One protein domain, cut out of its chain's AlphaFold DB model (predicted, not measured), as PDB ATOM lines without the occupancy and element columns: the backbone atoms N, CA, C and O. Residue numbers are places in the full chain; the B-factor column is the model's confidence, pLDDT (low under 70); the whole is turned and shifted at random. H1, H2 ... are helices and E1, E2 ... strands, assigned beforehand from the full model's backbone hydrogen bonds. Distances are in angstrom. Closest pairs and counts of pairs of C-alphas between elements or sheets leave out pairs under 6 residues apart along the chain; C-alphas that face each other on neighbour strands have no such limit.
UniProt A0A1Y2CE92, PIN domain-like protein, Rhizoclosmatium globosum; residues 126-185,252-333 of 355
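This is residues 126 to 185 and 252 to 333 of the 355 residues of the protein "PIN domain-like protein" of Rhizoclosmatium globosum (UniProt A0A1Y2CE92). A cluster of short helices is built about H6, with H7 and H9 packed on opposite sides of it and H8 at the far end; next to it lies a smaller group of H2 and H3, from which E1 and H4 lead off. At the other end of the long axis H1 hangs on a long link, and residues 132 to 137 stick out. The printed part has 142 residues with nine named helices and one named strand, in the order H1 H2 H3 E1 H4 H5 H6 H7 H8 H9, and is mostly helix. It is only just compact, close to loose, with a radius of gyration of the C-alphas of 16.9 A, and elongated, spanning 57 by 32 by 31 A.

H1, residues 126 to 135, touches no helix. H2, residues 147 to 156, touches H3, residues 170 to 173, closest at the C-alphas of Glu 148 and Cys 170, 5.0 A. E1, residues 178 to 180, pairs with no named strand, but residues 163 to 164 pair with its residues 178 to 179, parallel. E1 and H4, residues 182 to 185, meet only through their link. H5, residues 254 to 261, is close to but not clearly touching H6, residues 265 to 275, about perpendicular at 89 degrees; their closest C-alphas, Arg 258 and Phe 268, are 7.2 A apart. H3 and H6 only just touch, with 3 pairs of C-alphas within 8 A, closest Val 172 and Val 269, 6.0 A. H7, residues 288 to 298, touches H6 at a steep tilt of 54 degrees, opposite ways, with the C-alphas of Val 271 and Ala 291 closest, 5.1 A. H8, residues 301 to 306, touches H7 only at the corner, closest at the C-alphas of Tyr 298 and Ile 304, 5.8 A. H9, residues 318 to 327, touches H6, opposite ways at 37 degrees, only just steep; the closest C-alphas are Ile 273 and Tyr 318, 6.3 A. H7 and H9 are apart. Every O i to N i+4 pair is within hydrogen-bond range in H1, H2, H5, H6, H7, H8 and H9; H3 and H4 are too short for such a pair.

H1 begins at C-alpha 126, (151.648, 143.189, 182.712), and is 14.2 A long. H2 measures 14.3 A, H6 15.8 A, H7 15.2 A and H9 13.4 A. H6 begins at C-alpha 265, (135.169, 114.551, 184.902). H9 ends at C-alpha 327, (135.324, 121.709, 175.709).

The C-alphas farthest apart, Glu 135 and Asn 308, are 57.3 A apart. Residues 186 to 251 are not printed; C-alphas 185 and 252 are 16.0 A apart across the cut. The long links are H1 to H2, H2 to H3, H6 to H7 and H8 to H9. The mean pLDDT of the printed part is 88.1, and residues 184 to 185 and 328 to 333 are under 70.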
ATOM      1  N   ILE A 126     151.535 144.507 183.355       80.56
ATOM      2  CA  ILE A 126     151.648 143.189 182.712       80.56
ATOM      3  C   ILE A 126     152.771 143.208 181.669       80.56
ATOM      4  O   ILE A 126     153.631 142.332 181.694       80.56
ATOM      5  N   GLU A 127     152.824 144.228 180.809       85.25
ATOM      6  CA  GLU A 127     153.900 144.383 179.821       85.25
ATOM      7  C   GLU A 127     155.285 144.484 180.475       85.25
ATOM      8  O   GLU A 127     156.217 143.804 180.046       85.25
ATOM      9  N   GLN A 128     155.419 145.277 181.544       85.06
ATOM     10  CA  GLN A 128     156.676 145.404 182.291       85.06
ATOM     11  C   GLN A 128     157.104 144.080 182.935       85.06
ATOM     12  O   GLN A 128     158.273 143.710 182.853       85.06
ATOM     13  N   VAL A 129     156.169 143.339 183.535       85.69
ATOM     14  CA  VAL A 129     156.446 142.024 184.129       85.69
ATOM     15  C   VAL A 129     156.838 141.016 183.052       85.69
ATOM     16  O   VAL A 129     157.799 140.273 183.233       85.69
ATOM     17  N   MET A 130     156.155 141.007 181.906       85.00
ATOM     18  CA  MET A 130     156.522 140.146 180.782       85.00
ATOM     19  C   MET A 130     157.912 140.478 180.241       85.00
ATOM     20  O   MET A 130     158.672 139.570 179.916       85.00
ATOM     21  N   GLN A 131     158.261 141.762 180.150       86.69
ATOM     22  CA  GLN A 131     159.588 142.191 179.722       86.69
ATOM     23  C   GLN A 131     160.664 141.753 180.722       86.69
ATOM     24  O   GLN A 131     161.667 141.169 180.317       86.69
ATOM     25  N   LEU A 132     160.417 141.936 182.020       87.12
ATOM     26  CA  LEU A 132     161.309 141.471 183.082       87.12
ATOM     27  C   LEU A 132     161.524 139.953 183.015       87.12
ATOM     28  O   LEU A 132     162.656 139.484 183.058       87.12
ATOM     29  N   LEU A 133     160.452 139.171 182.883       85.56
ATOM     30  CA  LEU A 133     160.540 137.712 182.792       85.56
ATOM     31  C   LEU A 133     161.316 137.256 181.546       85.56
ATOM     32  O   LEU A 133     162.099 136.311 181.637       85.56
ATOM     33  N   LYS A 134     161.168 137.958 180.414       83.56
ATOM     34  CA  LYS A 134     161.975 137.717 179.208       83.56
ATOM     35  C   LYS A 134     163.457 138.001 179.443       83.56
ATOM     36  O   LYS A 134     164.288 137.201 179.031       83.56
ATOM     37  N   GLU A 135     163.791 139.097 180.121       82.06
ATOM     38  CA  GLU A 135     165.178 139.434 180.482       82.06
ATOM     39  C   GLU A 135     165.781 138.438 181.482       82.06
ATOM     40  O   GLU A 135     166.975 138.139 181.434       82.06
ATOM     41  N   LEU A 136     164.946 137.859 182.347       80.38
ATOM     42  CA  LEU A 136     165.312 136.756 183.236       80.38
ATOM     43  C   LEU A 136     165.347 135.391 182.528       80.38
ATOM     44  O   LEU A 136     165.618 134.383 183.179       80.38
ATOM     45  N   HIS A 137     165.097 135.347 181.215       78.00
ATOM     46  CA  HIS A 137     165.048 134.127 180.406       78.00
ATOM     47  C   HIS A 137     164.063 133.082 180.943       78.00
ATOM     48  O   HIS A 137     164.275 131.877 180.814       78.00
ATOM     49  N   VAL A 138     162.968 133.542 181.548       82.06
ATOM     50  CA  VAL A 138     161.849 132.688 181.936       82.06
ATOM     51  C   VAL A 138     160.928 132.556 180.719       82.06
ATOM     52  O   VAL A 138     160.474 133.581 180.205       82.06
ATOM     53  N   PRO A 139     160.642 131.336 180.228       82.25
ATOM     54  CA  PRO A 139     159.735 131.147 179.103       82.25
ATOM     55  C   PRO A 139     158.318 131.568 179.501       82.25
ATOM     56  O   PRO A 139     157.833 131.224 180.583       82.25
ATOM     57  N   ILE A 140     157.663 132.330 178.627       84.62
ATOM     58  CA  ILE A 140     156.322 132.869 178.859       84.62
ATOM     59  C   ILE A 140     155.417 132.401 177.735       84.62
ATOM     60  O   ILE A 140     155.627 132.754 176.576       84.62
ATOM     61  N   LEU A 141     154.354 131.699 178.106       83.88
ATOM     62  CA  LEU A 141     153.276 131.333 177.201       83.88
ATOM     63  C   LEU A 141     152.099 132.284 177.388       83.88
ATOM     64  O   LEU A 141     151.736 132.636 178.510       83.88
ATOM     65  N   THR A 142     151.486 132.695 176.282       82.12
ATOM     66  CA  THR A 142     150.246 133.477 176.304       82.12
ATOM     67  C   THR A 142     149.067 132.556 176.024       82.12
ATOM     68  O   THR A 142     149.034 131.884 174.994       82.12
ATOM     69  N   SER A 143     148.094 132.526 176.936       81.12
ATOM     70  CA  SER A 143     146.834 131.812 176.717       81.12
ATOM     71  C   SER A 143     145.889 132.670 175.867       81.12
ATOM     72  O   SER A 143     145.752 133.862 176.145       81.12
ATOM     73  N   PRO A 144     145.207 132.099 174.857       72.88
ATOM     74  CA  PRO A 144     144.128 132.791 174.152       72.88
ATOM     75  C   PRO A 144     142.860 132.958 175.009       72.88
ATOM     76  O   PRO A 144     141.963 133.707 174.628       72.88
ATOM     77  N   HIS A 145     142.784 132.265 176.152       78.06
ATOM     78  CA  HIS A 145     141.660 132.291 177.091       78.06
ATOM     79  C   HIS A 145     142.198 132.366 178.529       78.06
ATOM     80  O   HIS A 145     143.133 133.114 178.798       78.06
ATOM     81  N   GLU A 146     141.647 131.576 179.451       82.81
ATOM     82  CA  GLU A 146     142.110 131.511 180.836       82.81
ATOM     83  C   GLU A 146     143.530 130.938 180.939       82.81
ATOM     84  O   GLU A 146     143.878 129.947 180.283       82.81
ATOM     85  N   GLY A 147     144.356 131.548 181.791       85.38
ATOM     86  CA  GLY A 147     145.706 131.058 182.082       85.38
ATOM     87  C   GLY A 147     145.681 129.685 182.760       85.38
ATOM     88  O   GLY A 147     146.451 128.800 182.392       85.38
ATOM     89  N   GLU A 148     144.732 129.467 183.673       87.62
ATOM     90  CA  GLU A 148     144.590 128.200 184.405       87.62
ATOM     91  C   GLU A 148     144.188 127.031 183.507       87.62
ATOM     92  O   GLU A 148     144.648 125.906 183.703       87.62
ATOM     93  N   ALA A 149     143.380 127.298 182.479       87.88
ATOM     94  CA  ALA A 149     143.030 126.296 181.484       87.88
ATOM     95  C   ALA A 149     144.268 125.837 180.698       87.88
ATOM     96  O   ALA A 149     144.467 124.635 180.508       87.88
ATOM     97  N   LEU A 150     145.146 126.775 180.313       87.56
ATOM     98  CA  LEU A 150     146.405 126.445 179.644       87.56
ATOM     99  C   LEU A 150     147.328 125.649 180.573       87.56
ATOM    100  O   LEU A 150     147.846 124.608 180.175       87.56
ATOM    101  N   CYS A 151     147.503 126.087 181.822       89.62
ATOM    102  CA  CYS A 151     148.311 125.369 182.810       89.62
ATOM    103  C   CYS A 151     147.809 123.930 183.019       89.62
ATOM    104  O   CYS A 151     148.597 122.979 182.995       89.62
ATOM    105  N   ALA A 152     146.493 123.749 183.176       89.62
ATOM    106  CA  ALA A 152     145.873 122.435 183.311       89.62
ATOM    107  C   ALA A 152     146.111 121.554 182.072       89.62
ATOM    108  O   ALA A 152     146.480 120.387 182.222       89.62
ATOM    109  N   TYR A 153     145.971 122.110 180.864       88.19
ATOM    110  CA  TYR A 153     146.242 121.411 179.604       88.19
ATOM    111  C   TYR A 153     147.704 120.953 179.485       88.19
ATOM    112  O   TYR A 153     147.979 119.799 179.143       88.19
ATOM    113  N   LEU A 154     148.661 121.828 179.796       88.19
ATOM    114  CA  LEU A 154     150.094 121.523 179.724       88.19
ATOM    115  C   LEU A 154     150.492 120.420 180.711       88.19
ATOM    116  O   LEU A 154     151.253 119.510 180.367       88.19
ATOM    117  N   THR A 155     149.915 120.451 181.911       90.12
ATOM    118  CA  THR A 155     150.165 119.427 182.925       90.12
ATOM    119  C   THR A 155     149.498 118.102 182.544       90.12
ATOM    120  O   THR A 155     150.133 117.051 182.611       90.12
ATOM    121  N   ALA A 156     148.251 118.128 182.065       87.19
ATOM    122  CA  ALA A 156     147.536 116.928 181.623       87.19
ATOM    123  C   ALA A 156     148.175 116.269 180.385       87.19
ATOM    124  O   ALA A 156     148.164 115.046 180.262       87.19
ATOM    125  N   SER A 157     148.780 117.058 179.491       86.88
ATOM    126  CA  SER A 157     149.533 116.562 178.327       86.88
ATOM    127  C   SER A 157     150.956 116.083 178.664       86.88
ATOM    128  O   SER A 157     151.671 115.609 177.780       86.88
ATOM    129  N   GLY A 158     151.380 116.164 179.933       86.94
ATOM    130  CA  GLY A 158     152.693 115.696 180.391       86.94
ATOM    131  C   GLY A 158     153.860 116.586 179.954       86.94
ATOM    132  O   GLY A 158     155.007 116.128 179.866       86.94
ATOM    133  N   GLN A 159     153.578 117.848 179.632       86.81
ATOM    134  CA  GLN A 159     154.593 118.830 179.258       86.81
ATOM    135  C   GLN A 159     155.206 119.522 180.473       86.81
ATOM    136  O   GLN A 159     156.396 119.831 180.463       86.81
ATOM    137  N   THR A 160     154.411 119.701 181.524       89.38
ATOM    138  CA  THR A 160     154.816 120.229 182.829       89.38
ATOM    139  C   THR A 160     154.552 119.197 183.926       89.38
ATOM    140  O   THR A 160     153.721 118.303 183.773       89.38
ATOM    141  N   TYR A 161     155.274 119.304 185.047       90.44
ATOM    142  CA  TYR A 161     155.064 118.428 186.209       90.44
ATOM    143  C   TYR A 161     153.781 118.779 186.980       90.44
ATOM    144  O   TYR A 161     153.056 117.886 187.414       90.44
ATOM    145  N   ALA A 162     153.517 120.075 187.162       93.00
ATOM    146  CA  ALA A 162     152.360 120.589 187.882       93.00
ATOM    147  C   ALA A 162     152.029 122.025 187.455       93.00
ATOM    148  O   ALA A 162     152.926 122.773 187.061       93.00
ATOM    149  N   SER A 163     150.770 122.421 187.628       91.88
ATOM    150  CA  SER A 163     150.319 123.814 187.584       91.88
ATOM    151  C   SER A 163     150.500 124.449 188.960       91.88
ATOM    152  O   SER A 163     150.055 123.882 189.958       91.88
ATOM    153  N   ALA A 164     151.131 125.617 189.045       92.00
ATOM    154  CA  ALA A 164     151.281 126.339 190.306       92.00
ATOM    155  C   ALA A 164     150.289 127.503 190.367       92.00
ATOM    156  O   ALA A 164     150.480 128.502 189.680       92.00
ATOM    157  N   THR A 165     149.248 127.381 191.189       87.94
ATOM    158  CA  THR A 165     148.210 128.409 191.314       87.94
ATOM    159  C   THR A 165     147.571 128.407 192.700       87.94
ATOM    160  O   THR A 165     147.577 127.407 193.415       87.94
ATOM    161  N   GLU A 166     147.033 129.553 193.114       83.31
ATOM    162  CA  GLU A 166     146.161 129.641 194.283       83.31
ATOM    163  C   GLU A 166     144.699 129.354 193.937       83.31
ATOM    164  O   GLU A 166     143.924 129.079 194.859       83.31
ATOM    165  N   ASP A 167     144.339 129.412 192.655       84.44
ATOM    166  CA  ASP A 167     142.993 129.172 192.168       84.44
ATOM    167  C   ASP A 167     142.707 127.668 192.056       84.44
ATOM    168  O   ASP A 167     143.554 126.858 191.679       84.44
ATOM    169  N   MET A 168     141.494 127.276 192.430       84.31
ATOM    170  CA  MET A 168     141.047 125.890 192.359       84.31
ATOM    171  C   MET A 168     140.414 125.550 191.008       84.31
ATOM    172  O   MET A 168     140.262 124.362 190.718       84.31
ATOM    173  N   ASP A 169     140.110 126.538 190.162       87.31
ATOM    174  CA  ASP A 169     139.534 126.318 188.831       87.31
ATOM    175  C   ASP A 169     140.471 125.512 187.919       87.31
ATOM    176  O   ASP A 169     140.012 124.696 187.115       87.31
ATOM    177  N   CYS A 170     141.790 125.596 188.134       88.62
ATOM    178  CA  CYS A 170     142.769 124.736 187.461       88.62
ATOM    179  C   CYS A 170     142.486 123.236 187.666       88.62
ATOM    180  O   CYS A 170     142.730 122.436 186.762       88.62
ATOM    181  N   CYS A 171     141.947 122.836 188.826       90.56
ATOM    182  CA  CYS A 171     141.587 121.438 189.090       90.56
ATOM    183  C   CYS A 171     140.381 120.977 188.259       90.56
ATOM    184  O   CYS A 171     140.155 119.778 188.114       90.56
ATOM    185  N   VAL A 172     139.568 121.920 187.777       91.25
ATOM    186  CA  VAL A 172     138.337 121.665 187.023       91.25
ATOM    187  C   VAL A 172     138.641 121.514 185.538       91.25
ATOM    188  O   VAL A 172     138.092 120.618 184.898       91.25
ATOM    189  N   PHE A 173     139.558 122.328 185.010       89.44
ATOM    190  CA  PHE A 173     139.984 122.272 183.610       89.44
ATOM    191  C   PHE A 173     140.711 120.978 183.229       89.44
ATOM    192  O   PHE A 173     140.660 120.570 182.072       89.44
ATOM    193  N   GLY A 174     141.384 120.310 184.170       86.06
ATOM    194  CA  GLY A 174     142.120 119.096 183.843       86.06
ATOM    195  C   GLY A 174     142.577 118.277 185.040       86.06
ATOM    196  O   GLY A 174     142.507 118.687 186.192       86.06
ATOM    197  N   ASP A 175     143.088 117.093 184.723       87.00
ATOM    198  CA  ASP A 175     143.533 116.076 185.681       87.00
ATOM    199  C   ASP A 175     145.000 116.222 186.114       87.00
ATOM    200  O   ASP A 175     145.560 115.337 186.763       87.00
ATOM    201  N   GLY A 176     145.634 117.329 185.729       89.19
ATOM    202  CA  GLY A 176     147.016 117.631 186.066       89.19
ATOM    203  C   GLY A 176     147.215 117.920 187.553       89.19
ATOM    204  O   GLY A 176     146.304 118.352 188.257       89.19
ATOM    205  N   LEU A 177     148.437 117.705 188.035       93.62
ATOM    206  CA  LEU A 177     148.803 118.038 189.404       93.62
ATOM    207  C   LEU A 177     148.768 119.554 189.631       93.62
ATOM    208  O   LEU A 177     149.314 120.305 188.827       93.62
ATOM    209  N   VAL A 178     148.188 119.999 190.745       94.25
ATOM    210  CA  VAL A 178     148.146 121.415 191.131       94.25
ATOM    211  C   VAL A 178     148.928 121.630 192.423       94.25
ATOM    212  O   VAL A 178     148.737 120.913 193.407       94.25
ATOM    213  N   ILE A 179     149.815 122.620 192.430       93.38
ATOM    214  CA  ILE A 179     150.594 123.048 193.593       93.38
ATOM    215  C   ILE A 179     150.087 124.414 194.043       93.38
ATOM    216  O   ILE A 179     150.106 125.375 193.277       93.38
ATOM    217  N   ARG A 180     149.702 124.517 195.314       89.00
ATOM    218  CA  ARG A 180     149.349 125.781 195.965       89.00
ATOM    219  C   ARG A 180     150.434 126.205 196.942       89.00
ATOM    220  O   ARG A 180     151.224 125.389 197.422       89.00
ATOM    221  N   HIS A 181     150.422 127.490 197.270       85.81
ATOM    222  CA  HIS A 181     151.351 128.172 198.163       85.81
ATOM    223  C   HIS A 181     152.784 128.272 197.644       85.81
ATOM    224  O   HIS A 181     153.676 128.599 198.420       85.81
ATOM    225  N   LEU A 182     153.023 128.072 196.343       82.75
ATOM    226  CA  LEU A 182     154.372 128.170 195.786       82.75
ATOM    227  C   LEU A 182     154.975 129.565 196.002       82.75
ATOM    228  O   LEU A 182     156.038 129.686 196.599       82.75
ATOM    229  N   ALA A 183     154.260 130.627 195.621       72.31
ATOM    230  CA  ALA A 183     154.732 132.003 195.806       72.31
ATOM    231  C   ALA A 183     154.885 132.393 197.291       72.31
ATOM    232  O   ALA A 183     155.743 133.197 197.640       72.31
ATOM    233  N   LYS A 184     154.079 131.792 198.177       68.44
ATOM    234  CA  LYS A 184     154.119 132.033 199.631       68.44
ATOM    235  C   LYS A 184     155.265 131.284 200.315       68.44
ATOM    236  O   LYS A 184     155.777 131.755 201.324       68.44
ATOM    237  N   ALA A 185     155.674 130.143 199.767       59.09
ATOM    238  CA  ALA A 185     156.833 129.386 200.227       59.09
ATOM    239  C   ALA A 185     158.162 130.052 199.818       59.09
ATOM    240  O   ALA A 185     159.182 129.825 200.458       59.09
ATOM    241  N   ILE A 252     147.700 118.972 195.142       92.19
ATOM    242  CA  ILE A 252     146.329 118.549 194.859       92.19
ATOM    243  C   ILE A 252     146.340 117.751 193.560       92.19
ATOM    244  O   ILE A 252     146.846 118.218 192.544       92.19
ATOM    245  N   ASN A 253     145.783 116.542 193.601       92.50
ATOM    246  CA  ASN A 253     145.639 115.672 192.439       92.50
ATOM    247  C   ASN A 253     144.142 115.492 192.112       92.50
ATOM    248  O   ASN A 253     143.466 114.703 192.785       92.50
ATOM    249  N   PRO A 254     143.607 116.216 191.108       90.88
ATOM    250  CA  PRO A 254     142.199 116.130 190.723       90.88
ATOM    251  C   PRO A 254     141.810 114.727 190.248       90.88
ATOM    252  O   PRO A 254     140.740 114.231 190.609       90.88
ATOM    253  N   LEU A 255     142.695 114.047 189.510       91.06
ATOM    254  CA  LEU A 255     142.458 112.686 189.032       91.06
ATOM    255  C   LEU A 255     142.259 111.719 190.196       91.06
ATOM    256  O   LEU A 255     141.290 110.961 190.220       91.06
ATOM    257  N   GLU A 256     143.153 111.761 191.181       92.81
ATOM    258  CA  GLU A 256     143.064 110.888 192.347       92.81
ATOM    259  C   GLU A 256     141.789 111.150 193.154       92.81
ATOM    260  O   GLU A 256     141.083 110.206 193.511       92.81
ATOM    261  N   PHE A 257     141.419 112.417 193.345       91.38
ATOM    262  CA  PHE A 257     140.151 112.773 193.976       91.38
ATOM    263  C   PHE A 257     138.945 112.189 193.221       91.38
ATOM    264  O   PHE A 257     138.053 111.588 193.831       91.38
ATOM    265  N   ARG A 258     138.906 112.314 191.888       93.00
ATOM    266  CA  ARG A 258     137.814 111.763 191.069       93.00
ATOM    267  C   ARG A 258     137.762 110.238 191.120       93.00
ATOM    268  O   ARG A 258     136.669 109.681 191.200       93.00
ATOM    269  N   LEU A 259     138.912 109.565 191.121       93.62
ATOM    270  CA  LEU A 259     138.994 108.107 191.239       93.62
ATOM    271  C   LEU A 259     138.510 107.621 192.610       93.62
ATOM    272  O   LEU A 259     137.681 106.716 192.675       93.62
ATOM    273  N   GLN A 260     138.956 108.255 193.696       94.25
ATOM    274  CA  GLN A 260     138.546 107.910 195.062       94.25
ATOM    275  C   GLN A 260     137.053 108.160 195.296       94.25
ATOM    276  O   GLN A 260     136.373 107.378 195.959       94.25
ATOM    277  N   THR A 261     136.526 109.247 194.736       92.75
ATOM    278  CA  THR A 261     135.104 109.571 194.853       92.75
ATOM    279  C   THR A 261     134.238 108.822 193.851       92.75
ATOM    280  O   THR A 261     133.029 108.738 194.058       92.75
ATOM    281  N   GLY A 262     134.802 108.265 192.778       93.69
ATOM    282  CA  GLY A 262     134.069 107.646 191.674       93.69
ATOM    283  C   GLY A 262     133.221 108.650 190.888       93.69
ATOM    284  O   GLY A 262     132.058 108.361 190.598       93.69
ATOM    285  N   LEU A 263     133.742 109.855 190.644       93.94
ATOM    286  CA  LEU A 263     133.119 110.864 189.782       93.94
ATOM    287  C   LEU A 263     133.759 110.844 188.392       93.94
ATOM    288  O   LEU A 263     134.983 110.807 188.244       93.94
ATOM    289  N   THR A 264     132.930 110.946 187.355       94.56
ATOM    290  CA  THR A 264     133.431 111.307 186.020       94.56
ATOM    291  C   THR A 264     133.907 112.764 186.011       94.56
ATOM    292  O   THR A 264     133.528 113.548 186.880       94.56
ATOM    293  N   HIS A 265     134.736 113.152 185.036       92.38
ATOM    294  CA  HIS A 265     135.169 114.551 184.902       92.38
ATOM    295  C   HIS A 265     133.977 115.499 184.696       92.38
ATOM    296  O   HIS A 265     133.857 116.473 185.427       92.38
ATOM    297  N   ALA A 266     133.011 115.135 183.845       94.25
ATOM    298  CA  ALA A 266     131.766 115.893 183.669       94.25
ATOM    299  C   ALA A 266     130.971 116.070 184.975       94.25
ATOM    300  O   ALA A 266     130.497 117.161 185.278       94.25
ATOM    301  N   GLN A 267     130.878 115.022 185.794       95.62
ATOM    302  CA  GLN A 267     130.232 115.117 187.105       95.62
ATOM    303  C   GLN A 267     131.019 115.978 188.091       95.62
ATOM    304  O   GLN A 267     130.426 116.659 188.920       95.62
ATOM    305  N   PHE A 268     132.348 115.948 188.030       94.94
ATOM    306  CA  PHE A 268     133.173 116.822 188.850       94.94
ATOM    307  C   PHE A 268     132.963 118.295 188.473       94.94
ATOM    308  O   PHE A 268     132.726 119.109 189.362       94.94
ATOM    309  N   VAL A 269     132.927 118.613 187.175       94.62
ATOM    310  CA  VAL A 269     132.559 119.948 186.673       94.62
ATOM    311  C   VAL A 269     131.179 120.364 187.187       94.62
ATOM    312  O   VAL A 269     131.027 121.466 187.710       94.62
ATOM    313  N   ASP A 270     130.191 119.467 187.145       95.94
ATOM    314  CA  ASP A 270     128.853 119.742 187.675       95.94
ATOM    315  C   ASP A 270     128.863 120.096 189.162       95.94
ATOM    316  O   ASP A 270     128.189 121.040 189.576       95.94
ATOM    317  N   VAL A 271     129.643 119.375 189.977       95.06
ATOM    318  CA  VAL A 271     129.792 119.695 191.404       95.06
ATOM    319  C   VAL A 271     130.290 121.127 191.575       95.06
ATOM    320  O   VAL A 271     129.730 121.857 192.391       95.06
ATOM    321  N   MET A 272     131.293 121.543 190.803       93.06
ATOM    322  CA  MET A 272     131.896 122.873 190.919       93.06
ATOM    323  C   MET A 272     130.926 123.973 190.478       93.06
ATOM    324  O   MET A 272     130.724 124.939 191.210       93.06
ATOM    325  N   ILE A 273     130.212 123.774 189.366       94.56
ATOM    326  CA  ILE A 273     129.189 124.720 188.891       94.56
ATOM    327  C   ILE A 273     128.067 124.890 189.921       94.56
ATOM    328  O   ILE A 273     127.633 126.005 190.203       94.56
ATOM    329  N   LEU A 274     127.605 123.798 190.537       94.81
ATOM    330  CA  LEU A 274     126.537 123.848 191.540       94.81
ATOM    331  C   LEU A 274     126.924 124.651 192.792       94.81
ATOM    332  O   LEU A 274     126.039 125.227 193.433       94.81
ATOM    333  N   CYS A 275     128.217 124.705 193.130       89.81
ATOM    334  CA  CYS A 275     128.749 125.534 194.217       89.81
ATOM    335  C   CYS A 275     128.805 127.024 193.861       89.81
ATOM    336  O   CYS A 275     128.767 127.867 194.761       89.81
ATOM    337  N   GLY A 276     128.865 127.327 192.566       86.88
ATOM    338  CA  GLY A 276     129.214 128.629 192.017       86.88
ATOM    339  C   GLY A 276     130.682 128.670 191.600       86.88
ATOM    340  O   GLY A 276     131.555 128.211 192.334       86.88
ATOM    341  N   CYS A 277     130.915 129.231 190.419       86.12
ATOM    342  CA  CYS A 277     132.222 129.457 189.805       86.12
ATOM    343  C   CYS A 277     132.200 130.811 189.081       86.12
ATOM    344  O   CYS A 277     131.146 131.444 188.982       86.12
ATOM    345  N   ASP A 278     133.322 131.228 188.508       85.56
ATOM    346  CA  ASP A 278     133.415 132.531 187.839       85.56
ATOM    347  C   ASP A 278     132.551 132.628 186.566       85.56
ATOM    348  O   ASP A 278     132.141 133.714 186.148       85.56
ATOM    349  N   PHE A 279     132.198 131.489 185.962       85.25
ATOM    350  CA  PHE A 279     131.418 131.442 184.719       85.25
ATOM    351  C   PHE A 279     129.904 131.348 184.926       85.25
ATOM    352  O   PHE A 279     129.148 131.633 183.991       85.25
ATOM    353  N   SER A 280     129.468 130.930 186.115       88.81
ATOM    354  CA  SER A 280     128.063 130.741 186.472       88.81
ATOM    355  C   SER A 280     127.889 130.816 187.979       88.81
ATOM    356  O   SER A 280     128.609 130.160 188.737       88.81
ATOM    357  N   ASP A 281     126.825 131.497 188.402       91.12
ATOM    358  CA  ASP A 281     126.332 131.363 189.764       91.12
ATOM    359  C   ASP A 281     125.972 129.902 190.086       91.12
ATOM    360  O   ASP A 281     125.826 129.067 189.194       91.12
ATOM    361  N   GLY A 282     125.837 129.594 191.378       92.31
ATOM    362  CA  GLY A 282     125.464 128.265 191.881       92.31
ATOM    363  C   GLY A 282     123.986 128.142 192.270       92.31
ATOM    364  O   GLY A 282     123.173 129.044 192.057       92.31
ATOM    365  N   LEU A 283     123.626 127.038 192.926       92.75
ATOM    366  CA  LEU A 283     122.288 126.878 193.507       92.75
ATOM    367  C   LEU A 283     122.186 127.564 194.879       92.75
ATOM    368  O   LEU A 283     123.148 127.651 195.649       92.75
ATOM    369  N   LYS A 284     120.993 128.055 195.232       91.19
ATOM    370  CA  LYS A 284     120.772 128.709 196.528       91.19
ATOM    371  C   LYS A 284     120.923 127.700 197.674       91.19
ATOM    372  O   LYS A 284     120.186 126.724 197.749       91.19
ATOM    373  N   GLY A 285     121.853 127.966 198.597       89.12
ATOM    374  CA  GLY A 285     122.087 127.122 199.778       89.12
ATOM    375  C   GLY A 285     122.851 125.820 199.501       89.12
ATOM    376  O   GLY A 285     122.908 124.949 200.371       89.12
ATOM    377  N   VAL A 286     123.448 125.677 198.316       91.00
ATOM    378  CA  VAL A 286     124.252 124.509 197.941       91.00
ATOM    379  C   VAL A 286     125.727 124.906 197.909       91.00
ATOM    380  O   VAL A 286     126.124 125.775 197.146       91.00
ATOM    381  N   GLY A 287     126.536 124.273 198.761       89.06
ATOM    382  CA  GLY A 287     128.002 124.336 198.709       89.06
ATOM    383  C   GLY A 287     128.609 122.981 198.334       89.06
ATOM    384  O   GLY A 287     127.873 122.013 198.149       89.06
ATOM    385  N   HIS A 288     129.940 122.883 198.306       89.62
ATOM    386  CA  HIS A 288     130.707 121.724 197.805       89.62
ATOM    387  C   HIS A 288     130.277 120.356 198.344       89.62
ATOM    388  O   HIS A 288     130.078 119.427 197.562       89.62
ATOM    389  N   VAL A 289     130.033 120.218 199.650       92.75
ATOM    390  CA  VAL A 289     129.581 118.936 200.220       92.75
ATOM    391  C   VAL A 289     128.185 118.548 199.723       92.75
ATOM    392  O   VAL A 289     127.925 117.379 199.433       92.75
ATOM    393  N   ASN A 290     127.269 119.513 199.631       94.19
ATOM    394  CA  ASN A 290     125.905 119.251 199.180       94.19
ATOM    395  C   ASN A 290     125.865 119.032 197.668       94.19
ATOM    396  O   ASN A 290     125.230 118.082 197.229       94.19
ATOM    397  N   ALA A 291     126.593 119.835 196.891       94.88
ATOM    398  CA  ALA A 291     126.747 119.653 195.453       94.88
ATOM    399  C   ALA A 291     127.261 118.245 195.125       94.88
ATOM    400  O   ALA A 291     126.646 117.538 194.329       94.88
ATOM    401  N   PHE A 292     128.303 117.783 195.827       95.25
ATOM    402  CA  PHE A 292     128.823 116.423 195.696       95.25
ATOM    403  C   PHE A 292     127.746 115.352 195.921       95.25
ATOM    404  O   PHE A 292     127.578 114.445 195.104       95.25
ATOM    405  N   LYS A 293     126.972 115.467 197.009       95.75
ATOM    406  CA  LYS A 293     125.880 114.529 197.318       95.75
ATOM    407  C   LYS A 293     124.789 114.547 196.251       95.75
ATOM    408  O   LYS A 293     124.293 113.486 195.882       95.75
ATOM    409  N   LEU A 294     124.426 115.727 195.753       95.94
ATOM    410  CA  LEU A 294     123.405 115.876 194.719       95.94
ATOM    411  C   LEU A 294     123.847 115.236 193.408       95.94
ATOM    412  O   LEU A 294     123.094 114.452 192.842       95.94
ATOM    413  N   VAL A 295     125.080 115.476 192.965       96.38
ATOM    414  CA  VAL A 295     125.602 114.840 191.749       96.38
ATOM    415  C   VAL A 295     125.697 113.324 191.918       96.38
ATOM    416  O   VAL A 295     125.337 112.587 191.006       96.38
ATOM    417  N   LYS A 296     126.075 112.826 193.101       94.75
ATOM    418  CA  LYS A 296     126.044 111.384 193.389       94.75
ATOM    419  C   LYS A 296     124.641 110.779 193.370       94.75
ATOM    420  O   LYS A 296     124.498 109.618 193.000       94.75
ATOM    421  N   GLN A 297     123.629 111.537 193.783       95.00
ATOM    422  CA  GLN A 297     122.248 111.066 193.858       95.00
ATOM    423  C   GLN A 297     121.515 111.146 192.511       95.00
ATOM    424  O   GLN A 297     120.804 110.212 192.153       95.00
ATOM    425  N   TYR A 298     121.652 112.262 191.796       95.31
ATOM    426  CA  TYR A 298     120.882 112.577 190.588       95.31
ATOM    427  C   TYR A 298     121.689 112.386 189.295       95.31
ATOM    428  O   TYR A 298     121.114 112.291 188.215       95.31
ATOM    429  N   GLY A 299     123.017 112.321 189.378       94.50
ATOM    430  CA  GLY A 299     123.914 112.042 188.254       94.50
ATOM    431  C   GLY A 299     124.305 113.254 187.404       94.50
ATOM    432  O   GLY A 299     125.419 113.246 186.885       94.50
ATOM    433  N   SER A 300     123.440 114.267 187.277       95.50
ATOM    434  CA  SER A 300     123.644 115.467 186.442       95.50
ATOM    435  C   SER A 300     122.898 116.694 186.985       95.50
ATOM    436  O   SER A 300     121.941 116.543 187.751       95.50
ATOM    437  N   ILE A 301     123.305 117.904 186.577       95.81
ATOM    438  CA  ILE A 301     122.589 119.155 186.903       95.81
ATOM    439  C   ILE A 301     121.142 119.118 186.398       95.81
ATOM    440  O   ILE A 301     120.233 119.513 187.126       95.81
ATOM    441  N   GLU A 302     120.906 118.600 185.195       96.12
ATOM    442  CA  GLU A 302     119.585 118.495 184.575       96.12
ATOM    443  C   GLU A 302     118.609 117.723 185.466       96.12
ATOM    444  O   GLU A 302     117.557 118.246 185.837       96.12
ATOM    445  N   ALA A 303     119.008 116.531 185.913       95.31
ATOM    446  CA  ALA A 303     118.196 115.701 186.801       95.31
ATOM    447  C   ALA A 303     117.945 116.361 188.174       95.31
ATOM    448  O   ALA A 303     116.904 116.141 188.800       95.31
ATOM    449  N   ILE A 304     118.879 117.189 188.661       95.12
ATOM    450  CA  ILE A 304     118.700 117.958 189.903       95.12
ATOM    451  C   ILE A 304     117.628 119.035 189.709       95.12
ATOM    452  O   ILE A 304     116.766 119.199 190.577       95.12
ATOM    453  N   LEU A 305     117.656 119.754 188.585       93.75
ATOM    454  CA  LEU A 305     116.688 120.809 188.280       93.75
ATOM    455  C   LEU A 305     115.283 120.242 188.047       93.75
ATOM    456  O   LEU A 305     114.313 120.798 188.560       93.75
ATOM    457  N   GLU A 306     115.168 119.089 187.383       93.88
ATOM    458  CA  GLU A 306     113.891 118.385 187.186       93.88
ATOM    459  C   GLU A 306     113.202 118.006 188.508       93.88
ATOM    460  O   GLU A 306     111.975 117.907 188.574       93.88
ATOM    461  N   SER A 307     113.965 117.848 189.597       90.50
ATOM    462  CA  SER A 307     113.404 117.539 190.915       90.50
ATOM    463  C   SER A 307     112.566 118.674 191.522       90.50
ATOM    464  O   SER A 307     111.849 118.426 192.493       90.50
ATOM    465  N   ASN A 308     112.666 119.908 191.001       87.12
ATOM    466  CA  ASN A 308     112.010 121.130 191.497       87.12
ATOM    467  C   ASN A 308     112.247 121.454 192.991       87.12
ATOM    468  O   ASN A 308     111.582 122.320 193.559       87.12
ATOM    469  N   LYS A 309     113.195 120.777 193.654       90.12
ATOM    470  CA  LYS A 309     113.528 120.988 195.077       90.12
ATOM    471  C   LYS A 309     114.576 122.070 195.303       90.12
ATOM    472  O   LYS A 309     114.732 122.542 196.427       90.12
ATOM    473  N   PHE A 310     115.315 122.430 194.260       91.06
ATOM    474  CA  PHE A 310     116.440 123.349 194.342       91.06
ATOM    475  C   PHE A 310     116.186 124.561 193.463       91.06
ATOM    476  O   PHE A 310     115.656 124.440 192.363       91.06
ATOM    477  N   VAL A 311     116.568 125.729 193.972       89.94
ATOM    478  CA  VAL A 311     116.320 127.009 193.309       89.94
ATOM    479  C   VAL A 311     117.648 127.551 192.778       89.94
ATOM    480  O   VAL A 311     118.544 127.836 193.585       89.94
ATOM    481  N   PRO A 312     117.799 127.689 191.449       92.50
ATOM    482  CA  PRO A 312     118.933 128.378 190.844       92.50
ATOM    483  C   PRO A 312     118.995 129.843 191.279       92.50
ATOM    484  O   PRO A 312     117.960 130.484 191.468       92.50
ATOM    485  N   LYS A 313     120.204 130.379 191.452       91.19
ATOM    486  CA  LYS A 313     120.389 131.823 191.633       91.19
ATOM    487  C   LYS A 313     120.156 132.564 190.311       91.19
ATOM    488  O   LYS A 313     120.228 131.978 189.230       91.19
ATOM    489  N   GLU A 314     119.890 133.862 190.410       83.19
ATOM    490  CA  GLU A 314     119.904 134.763 189.256       83.19
ATOM    491  C   GLU A 314     121.320 134.756 188.658       83.19
ATOM    492  O   GLU A 314     122.265 135.016 189.389       83.19
ATOM    493  N   GLY A 315     121.474 134.375 187.383       86.62
ATOM    494  CA  GLY A 315     122.789 134.187 186.744       86.62
ATOM    495  C   GLY A 315     123.293 132.736 186.652       86.62
ATOM    496  O   GLY A 315     124.410 132.511 186.191       86.62
ATOM    497  N   PHE A 316     122.492 131.743 187.061       92.50
ATOM    498  CA  PHE A 316     122.832 130.322 186.914       92.50
ATOM    499  C   PHE A 316     122.785 129.875 185.437       92.50
ATOM    500  O   PHE A 316     121.723 129.521 184.921       92.50
ATOM    501  N   ASP A 317     123.938 129.869 184.768       93.38
ATOM    502  CA  ASP A 317     124.136 129.403 183.388       93.38
ATOM    503  C   ASP A 317     125.158 128.258 183.352       93.38
ATOM    504  O   ASP A 317     126.323 128.395 182.959       93.38
ATOM    505  N   TYR A 318     124.699 127.082 183.779       94.69
ATOM    506  CA  TYR A 318     125.545 125.893 183.833       94.69
ATOM    507  C   TYR A 318     126.003 125.412 182.448       94.69
ATOM    508  O   TYR A 318     127.038 124.756 182.348       94.69
ATOM    509  N   LEU A 319     125.268 125.733 181.375       94.38
ATOM    510  CA  LEU A 319     125.642 125.349 180.011       94.38
ATOM    511  C   LEU A 319     126.865 126.135 179.543       94.38
ATOM    512  O   LEU A 319     127.790 125.548 178.977       94.38
ATOM    513  N   LYS A 320     126.898 127.444 179.817       91.94
ATOM    514  CA  LYS A 320     128.074 128.276 179.564       91.94
ATOM    515  C   LYS A 320     129.279 127.777 180.357       91.94
ATOM    516  O   LYS A 320     130.337 127.574 179.767       91.94
ATOM    517  N   ALA A 321     129.118 127.533 181.658       92.19
ATOM    518  CA  ALA A 321     130.218 127.059 182.497       92.19
ATOM    519  C   ALA A 321     130.748 125.683 182.050       92.19
ATOM    520  O   ALA A 321     131.957 125.502 181.925       92.19
ATOM    521  N   ARG A 322     129.865 124.732 181.709       93.38
ATOM    522  CA  ARG A 322     130.275 123.432 181.153       93.38
ATOM    523  C   ARG A 322     131.051 123.574 179.855       93.38
ATOM    524  O   ARG A 322     132.048 122.882 179.694       93.38
ATOM    525  N   ARG A 323     130.614 124.449 178.944       90.12
ATOM    526  CA  ARG A 323     131.337 124.693 177.689       90.12
ATOM    527  C   ARG A 323     132.772 125.130 177.972       90.12
ATOM    528  O   ARG A 323     133.693 124.568 177.397       90.12
ATOM    529  N   VAL A 324     132.949 126.081 178.890       88.81
ATOM    530  CA  VAL A 324     134.273 126.589 179.270       88.81
ATOM    531  C   VAL A 324     135.148 125.479 179.863       88.81
ATOM    532  O   VAL A 324     136.269 125.285 179.400       88.81
ATOM    533  N   PHE A 325     134.640 124.714 180.834       90.06
ATOM    534  CA  PHE A 325     135.442 123.705 181.538       90.06
ATOM    535  C   PHE A 325     135.671 122.397 180.767       90.06
ATOM    536  O   PHE A 325     136.710 121.771 180.955       90.06
ATOM    537  N   LEU A 326     134.709 121.941 179.954       88.50
ATOM    538  CA  LEU A 326     134.767 120.619 179.309       88.50
ATOM    539  C   LEU A 326     135.289 120.655 177.884       88.50
ATOM    540  O   LEU A 326     136.040 119.768 177.493       88.50
ATOM    541  N   GLU A 327     134.843 121.622 177.087       79.69
ATOM    542  CA  GLU A 327     135.324 121.709 175.709       79.69
ATOM    543  C   GLU A 327     136.733 122.290 175.696       79.69
ATOM    544  O   GLU A 327     137.540 121.911 174.847       79.69
ATOM    545  N   GLY A 328     137.027 123.172 176.659       66.69
ATOM    546  CA  GLY A 328     138.223 123.989 176.637       66.69
ATOM    547  C   GLY A 328     138.327 124.765 175.318       66.69
ATOM    548  O   GLY A 328     137.516 124.636 174.394       66.69
ATOM    549  N   PRO A 329     139.326 125.624 175.186       59.34
ATOM    550  CA  PRO A 329     139.584 126.243 173.905       59.34
ATOM    551  C   PRO A 329     140.367 125.297 173.001       59.34
ATOM    552  O   PRO A 329     141.510 124.933 173.282       59.34
ATOM    553  N   LYS A 330     139.752 124.923 171.875       62.59
ATOM    554  CA  LYS A 330     140.381 124.106 170.820       62.59
ATOM    555  C   LYS A 330     141.683 124.723 170.311       62.59
ATOM    556  O   LYS A 330     142.540 124.018 169.794       62.59
ATOM    557  N   GLU A 331     141.846 126.033 170.486       64.19
ATOM    558  CA  GLU A 331     143.050 126.778 170.126       64.19
ATOM    559  C   GLU A 331     144.291 126.417 170.970       64.19
ATOM    560  O   GLU A 331     145.388 126.848 170.627       64.19
ATOM    561  N   MET A 332     144.151 125.632 172.049       69.62
ATOM    562  CA  MET A 332     145.291 125.114 172.824       69.62
ATOM    563  C   MET A 332     145.926 123.851 172.217       69.62
ATOM    564  O   MET A 332     147.014 123.456 172.644       69.62
ATOM    565  N   GLU A 333     145.288 123.206 171.232       66.19
ATOM    566  CA  GLU A 333     145.845 122.014 170.585       66.19
ATOM    567  C   GLU A 333     147.172 122.339 169.881       66.19
ATOM    568  O   GLU A 333     147.217 123.062 168.888       66.19
TER     569      GLU A 333